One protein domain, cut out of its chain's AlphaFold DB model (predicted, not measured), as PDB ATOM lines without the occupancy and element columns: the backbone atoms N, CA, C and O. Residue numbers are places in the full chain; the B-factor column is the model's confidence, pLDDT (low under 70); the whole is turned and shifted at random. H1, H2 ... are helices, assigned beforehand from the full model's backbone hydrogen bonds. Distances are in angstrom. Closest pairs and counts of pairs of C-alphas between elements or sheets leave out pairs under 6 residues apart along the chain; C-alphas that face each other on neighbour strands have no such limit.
ATOM      1  N   ALA A  14      28.531 -25.332 -41.111       88.69
ATOM      2  CA  ALA A  14      28.999 -25.204 -42.491       88.69
ATOM      3  C   ALA A  14      28.033 -24.376 -43.356       88.69
ATOM      4  O   ALA A  14      28.467 -23.565 -44.170       88.69
ATOM      5  N   GLU A  15      26.726 -24.562 -43.159       88.81
ATOM      6  CA  GLU A  15      25.684 -23.767 -43.815       88.81
ATOM      7  C   GLU A  15      25.739 -22.307 -43.363       88.81
ATOM      8  O   GLU A  15      25.686 -21.398 -44.189       88.81
ATOM      9  N   GLU A  16      25.917 -22.084 -42.063       87.00
ATOM     10  CA  GLU A  16      26.104 -20.748 -41.514       87.00
ATOM     11  C   GLU A  16      27.354 -20.073 -42.100       87.00
ATOM     12  O   GLU A  16      27.282 -18.941 -42.575       87.00
ATOM     13  N   ALA A  17      28.495 -20.765 -42.130       88.62
ATOM     14  CA  ALA A  17      29.744 -20.234 -42.672       88.62
ATOM     15  C   ALA A  17      29.626 -19.867 -44.159       88.62
ATOM     16  O   ALA A  17      30.113 -18.811 -44.572       88.62
ATOM     17  N   GLN A  18      28.951 -20.704 -44.951       89.69
ATOM     18  CA  GLN A  18      28.694 -20.408 -46.357       89.69
ATOM     19  C   GLN A  18      27.778 -19.189 -46.503       89.69
ATOM     20  O   GLN A  18      28.075 -18.291 -47.286       89.69
ATOM     21  N   TRP A  19      26.722 -19.097 -45.692       91.00
ATOM     22  CA  TRP A  19      25.833 -17.940 -45.691       91.00
ATOM     23  C   TRP A  19      26.580 -16.644 -45.340       91.00
ATOM     24  O   TRP A  19      26.402 -15.634 -46.024       91.00
ATOM     25  N   TRP A  20      27.466 -16.674 -44.337       88.81
ATOM     26  CA  TRP A  20      28.337 -15.544 -43.997       88.81
ATOM     27  C   TRP A  20      29.255 -15.154 -45.154       88.81
ATOM     28  O   TRP A  20      29.414 -13.965 -45.428       88.81
ATOM     29  N   PHE A  21      29.842 -16.136 -45.840       88.75
ATOM     30  CA  PHE A  21      30.711 -15.891 -46.986       88.75
ATOM     31  C   PHE A  21      29.952 -15.262 -48.157       88.75
ATOM     32  O   PHE A  21      30.443 -14.306 -48.760       88.75
ATOM     33  N   ASP A  22      28.752 -15.755 -48.448       92.00
ATOM     34  CA  ASP A  22      27.926 -15.289 -49.561       92.00
ATOM     35  C   ASP A  22      27.373 -13.876 -49.317       92.00
ATOM     36  O   ASP A  22      27.297 -13.079 -50.249       92.00
ATOM     37  N   HIS A  23      27.062 -13.524 -48.063       88.25
ATOM     38  CA  HIS A  23      26.476 -12.225 -47.697       88.25
ATOM     39  C   HIS A  23      27.508 -11.206 -47.186       88.25
ATOM     40  O   HIS A  23      27.138 -10.119 -46.742       88.25
ATOM     41  N   ARG A  24      28.811 -11.519 -47.242       88.94
ATOM     42  CA  ARG A  24      29.877 -10.694 -46.638       88.94
ATOM     43  C   ARG A  24      29.859  -9.228 -47.090       88.94
ATOM     44  O   ARG A  24      30.028  -8.343 -46.266       88.94
ATOM     45  N   GLU A  25      29.591  -8.962 -48.369       89.12
ATOM     46  CA  GLU A  25      29.660  -7.608 -48.939       89.12
ATOM     47  C   GLU A  25      28.507  -6.720 -48.451       89.12
ATOM     48  O   GLU A  25      28.722  -5.567 -48.085       89.12
ATOM     49  N   GLU A  26      27.292  -7.269 -48.371       85.56
ATOM     50  CA  GLU A  26      26.131  -6.573 -47.803       85.56
ATOM     51  C   GLU A  26      26.349  -6.281 -46.312       85.56
ATOM     52  O   GLU A  26      26.102  -5.172 -45.830       85.56
ATOM     53  N   ARG A  27      26.884  -7.267 -45.588       85.12
ATOM     54  CA  ARG A  27      27.163  -7.145 -44.159       85.12
ATOM     55  C   ARG A  27      28.281  -6.161 -43.852       85.12
ATOM     56  O   ARG A  27      28.186  -5.451 -42.856       85.12
ATOM     57  N   ASP A  28      29.302  -6.077 -44.695       85.50
ATOM     58  CA  ASP A  28      30.378  -5.098 -44.545       85.50
ATOM     59  C   ASP A  28      29.841  -3.665 -44.645       85.50
ATOM     60  O   ASP A  28      30.226  -2.802 -43.851       85.50
ATOM     61  N   VAL A  29      28.891  -3.412 -45.553       87.06
ATOM     62  CA  VAL A  29      28.214  -2.110 -45.663       87.06
ATOM     63  C   VAL A  29      27.354  -1.827 -44.427       87.06
ATOM     64  O   VAL A  29      27.446  -0.734 -43.864       87.06
ATOM     65  N   GLU A  30      26.576  -2.808 -43.959       83.88
ATOM     66  CA  GLU A  30      25.771  -2.692 -42.732       83.88
ATOM     67  C   GLU A  30      26.658  -2.389 -41.511       83.88
ATOM     68  O   GLU A  30      26.356  -1.503 -40.707       83.88
ATOM     69  N   PHE A  31      27.793  -3.083 -41.375       81.94
ATOM     70  CA  PHE A  31      28.733  -2.871 -40.278       81.94
ATOM     71  C   PHE A  31      29.417  -1.507 -40.363       81.94
ATOM     72  O   PHE A  31      29.518  -0.816 -39.345       81.94
ATOM     73  N   ALA A  32      29.837  -1.080 -41.554       84.56
ATOM     74  CA  ALA A  32      30.389   0.253 -41.767       84.56
ATOM     75  C   ALA A  32      29.375   1.350 -41.400       84.56
ATOM     76  O   ALA A  32      29.723   2.328 -40.729       84.56
ATOM     77  N   GLU A  33      28.103   1.177 -41.765       84.44
ATOM     78  CA  GLU A  33      27.039   2.099 -41.383       84.44
ATOM     79  C   GLU A  33      26.760   2.078 -39.874       84.44
ATOM     80  O   GLU A  33      26.610   3.140 -39.260       84.44
ATOM     81  N   ALA A  34      26.740   0.902 -39.247       80.75
ATOM     82  CA  ALA A  34      26.564   0.767 -37.804       80.75
ATOM     83  C   ALA A  34      27.695   1.459 -37.027       80.75
ATOM     84  O   ALA A  34      27.434   2.106 -36.012       80.75
ATOM     85  N   ILE A  35      28.936   1.373 -37.514       78.69
ATOM     86  CA  ILE A  35      30.082   2.101 -36.952       78.69
ATOM     87  C   ILE A  35      29.877   3.608 -37.125       78.69
ATOM     88  O   ILE A  35      29.955   4.351 -36.147       78.69
ATOM     89  N   ARG A  36      29.543   4.063 -38.339       78.12
ATOM     90  CA  ARG A  36      29.326   5.486 -38.646       78.12
ATOM     91  C   ARG A  36      28.203   6.112 -37.813       78.12
ATOM     92  O   ARG A  36      28.310   7.262 -37.405       78.12
ATOM     93  N   THR A  37      27.127   5.369 -37.574       80.56
ATOM     94  CA  THR A  37      25.936   5.835 -36.844       80.56
ATOM     95  C   THR A  37      26.017   5.604 -35.332       80.56
ATOM     96  O   THR A  37      25.064   5.902 -34.616       80.56
ATOM     97  N   GLY A  38      27.135   5.066 -34.827       72.50
ATOM     98  CA  GLY A  38      27.324   4.779 -33.402       72.50
ATOM     99  C   GLY A  38      26.446   3.641 -32.865       72.50
ATOM    100  O   GLY A  38      26.334   3.469 -31.653       72.50
ATOM    101  N   ARG A  39      25.817   2.852 -33.747       72.31
ATOM    102  CA  ARG A  39      25.053   1.642 -33.395       72.31
ATOM    103  C   ARG A  39      25.954   0.440 -33.124       72.31
ATOM    104  O   ARG A  39      25.533  -0.499 -32.449       72.31
ATOM    105  N   ALA A  40      27.177   0.451 -33.653       73.25
ATOM    106  CA  ALA A  40      28.166  -0.575 -33.375       73.25
ATOM    107  C   ALA A  40      28.638  -0.454 -31.922       73.25
ATOM    108  O   ALA A  40      29.219   0.550 -31.513       73.25
ATOM    109  N   GLN A  41      28.397  -1.494 -31.126       63.66
ATOM    110  CA  GLN A  41      28.940  -1.554 -29.776       63.66
ATOM    111  C   GLN A  41      30.428  -1.900 -29.838       63.66
ATOM    112  O   GLN A  41      30.806  -3.058 -30.006       63.66
ATOM    113  N   THR A  42      31.288  -0.897 -29.667       60.91
ATOM    114  CA  THR A  42      32.714  -1.126 -29.422       60.91
ATOM    115  C   THR A  42      32.882  -1.774 -28.053       60.91
ATOM    116  O   THR A  42      32.548  -1.181 -27.034       60.91
ATOM    117  N   ASN A  43      33.377  -3.013 -28.061       59.00
ATOM    118  CA  ASN A  43      33.969  -3.766 -26.954       59.00
ATOM    119  C   ASN A  43      33.489  -3.349 -25.543       59.00
ATOM    120  O   ASN A  43      34.100  -2.504 -24.884       59.00
ATOM    121  N   MET A  44      32.402  -3.967 -25.062       59.75
ATOM    122  CA  MET A  44      31.763  -3.649 -23.772       59.75
ATOM    123  C   MET A  44      32.734  -3.600 -22.580       59.75
ATOM    124  O   MET A  44      32.509  -2.846 -21.633       59.75
ATOM    125  N   VAL A  45      33.824  -4.372 -22.623       59.81
ATOM    126  CA  VAL A  45      34.863  -4.371 -21.584       59.81
ATOM    127  C   VAL A  45      35.603  -3.033 -21.539       59.81
ATOM    128  O   VAL A  45      35.790  -2.479 -20.458       59.81
ATOM    129  N   ARG A  46      35.961  -2.471 -22.699       62.03
ATOM    130  CA  ARG A  46      36.657  -1.180 -22.791       62.03
ATOM    131  C   ARG A  46      35.760  -0.030 -22.341       62.03
ATOM    132  O   ARG A  46      36.220   0.831 -21.605       62.03
ATOM    133  N   ASN A  47      34.475  -0.065 -22.692       63.50
ATOM    134  CA  ASN A  47      33.516   0.945 -22.236       63.50
ATOM    135  C   ASN A  47      33.255   0.862 -20.724       63.50
ATOM    136  O   ASN A  47      33.149   1.894 -20.071       63.50
ATOM    137  N   ARG A  48      33.209  -0.344 -20.135       60.62
ATOM    138  CA  ARG A  48      33.124  -0.509 -18.670       60.62
ATOM    139  C   ARG A  48      34.371  -0.010 -17.944       60.62
ATOM    140  O   ARG A  48      34.239   0.583 -16.879       60.62
ATOM    141  N   MET A  49      35.554  -0.267 -18.495       59.94
ATOM    142  CA  MET A  49      36.820   0.222 -17.942       59.94
ATOM    143  C   MET A  49      36.890   1.750 -18.017       59.94
ATOM    144  O   MET A  49      37.084   2.389 -16.992       59.94
ATOM    145  N   ALA A  50      36.579   2.336 -19.177       61.34
ATOM    146  CA  ALA A  50      36.533   3.785 -19.355       61.34
ATOM    147  C   ALA A  50      35.498   4.464 -18.439       61.34
ATOM    148  O   ALA A  50      35.769   5.521 -17.884       61.34
ATOM    149  N   ALA A  51      34.330   3.848 -18.223       61.69
ATOM    150  CA  ALA A  51      33.332   4.361 -17.284       61.69
ATOM    151  C   ALA A  51      33.807   4.308 -15.819       61.69
ATOM    152  O   ALA A  51      33.477   5.195 -15.037       61.69
ATOM    153  N   ARG A  52      34.594   3.291 -15.436       60.44
ATOM    154  CA  ARG A  52      35.222   3.215 -14.105       60.44
ATOM    155  C   ARG A  52      36.348   4.232 -13.939       60.44
ATOM    156  O   ARG A  52      36.443   4.847 -12.886       60.44
ATOM    157  N   GLU A  53      37.160   4.433 -14.971       58.47
ATOM    158  CA  GLU A  53      38.218   5.450 -14.988       58.47
ATOM    159  C   GLU A  53      37.631   6.864 -14.897       58.47
ATOM    160  O   GLU A  53      38.101   7.669 -14.102       58.47
TER     161      GLU A  53
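This is residues 14 to 53 of the 102 residues of an uncharacterized protein of Granulicella tundricola (strain ATCC BAA-1859 / DSM 23138 / MP5ACTX9) (UniProt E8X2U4). Picture an open, flat zigzag of three helices that do not gather round a core: H1 and H2 make a corner at residue 23, and H3 lies at the far end of a connecting stretch with no named element, residues 37 to 43. H3 runs in much the same direction as H2 but is set off from it, and no helix touches another. The printed part has 40 residues with three named helices in the order H1, H2, H3 and no named strand; the class is all helix. It is extended, with a radius of gyration of the C-alphas of 14.5 A, and flat, with spans of 42 by 24 by 8 A.

Start at C-alpha 14, at (28.999, -25.204, -42.491), where H1 begins; it covers residues 14 to 22 and measures 12.2 A from first to last C-alpha. Watch z fall along it, to C-alpha 22 at (27.926, -15.289, -49.561). After His 23 comes H2, residues 24 to 36, the longest helix with 13 residues and 18.1 A; along it y and z both rise, from C-alpha 24 at (29.877, -10.694, -46.638) to C-alpha 36 at (29.326, 5.486, -38.646). Then look for H3, residues 44 to 53, which measures 14.2 A and ends with C-alpha 53 at (38.218, 5.450, -14.988).

Begin at His 23, the one residue of the tight link from H1 to H2; these two helices meet only through their link. From H2 a short link of 7 residues goes to H3: compare C-alpha 37 at (25.936, 5.835, -36.844) with C-alpha 43 at (33.969, -3.766, -26.954), where y has gone back while z has risen. H2 and H3 are apart, with no C-alpha of the one within 8 A of the other, and H1 and H3 are apart too, again with no C-alpha of the one within 8 A of the other. Look at the backbone O and N atoms within the helices: in H1, H2 and H3 every O i to N i+4 pair is within hydrogen-bond range.

Measure the length between the C-alphas of Glu 15 and Glu 53, the two farthest apart, at 42.9 A. Residues 14 to 29, 33 to 38 and 41 to 53 stand free. The printed part has no cut, and no link is long. In the B-factor column the mean pLDDT of the printed part is 76.9; residues 41 to 53 are under 70, and the mean for H3 is 61.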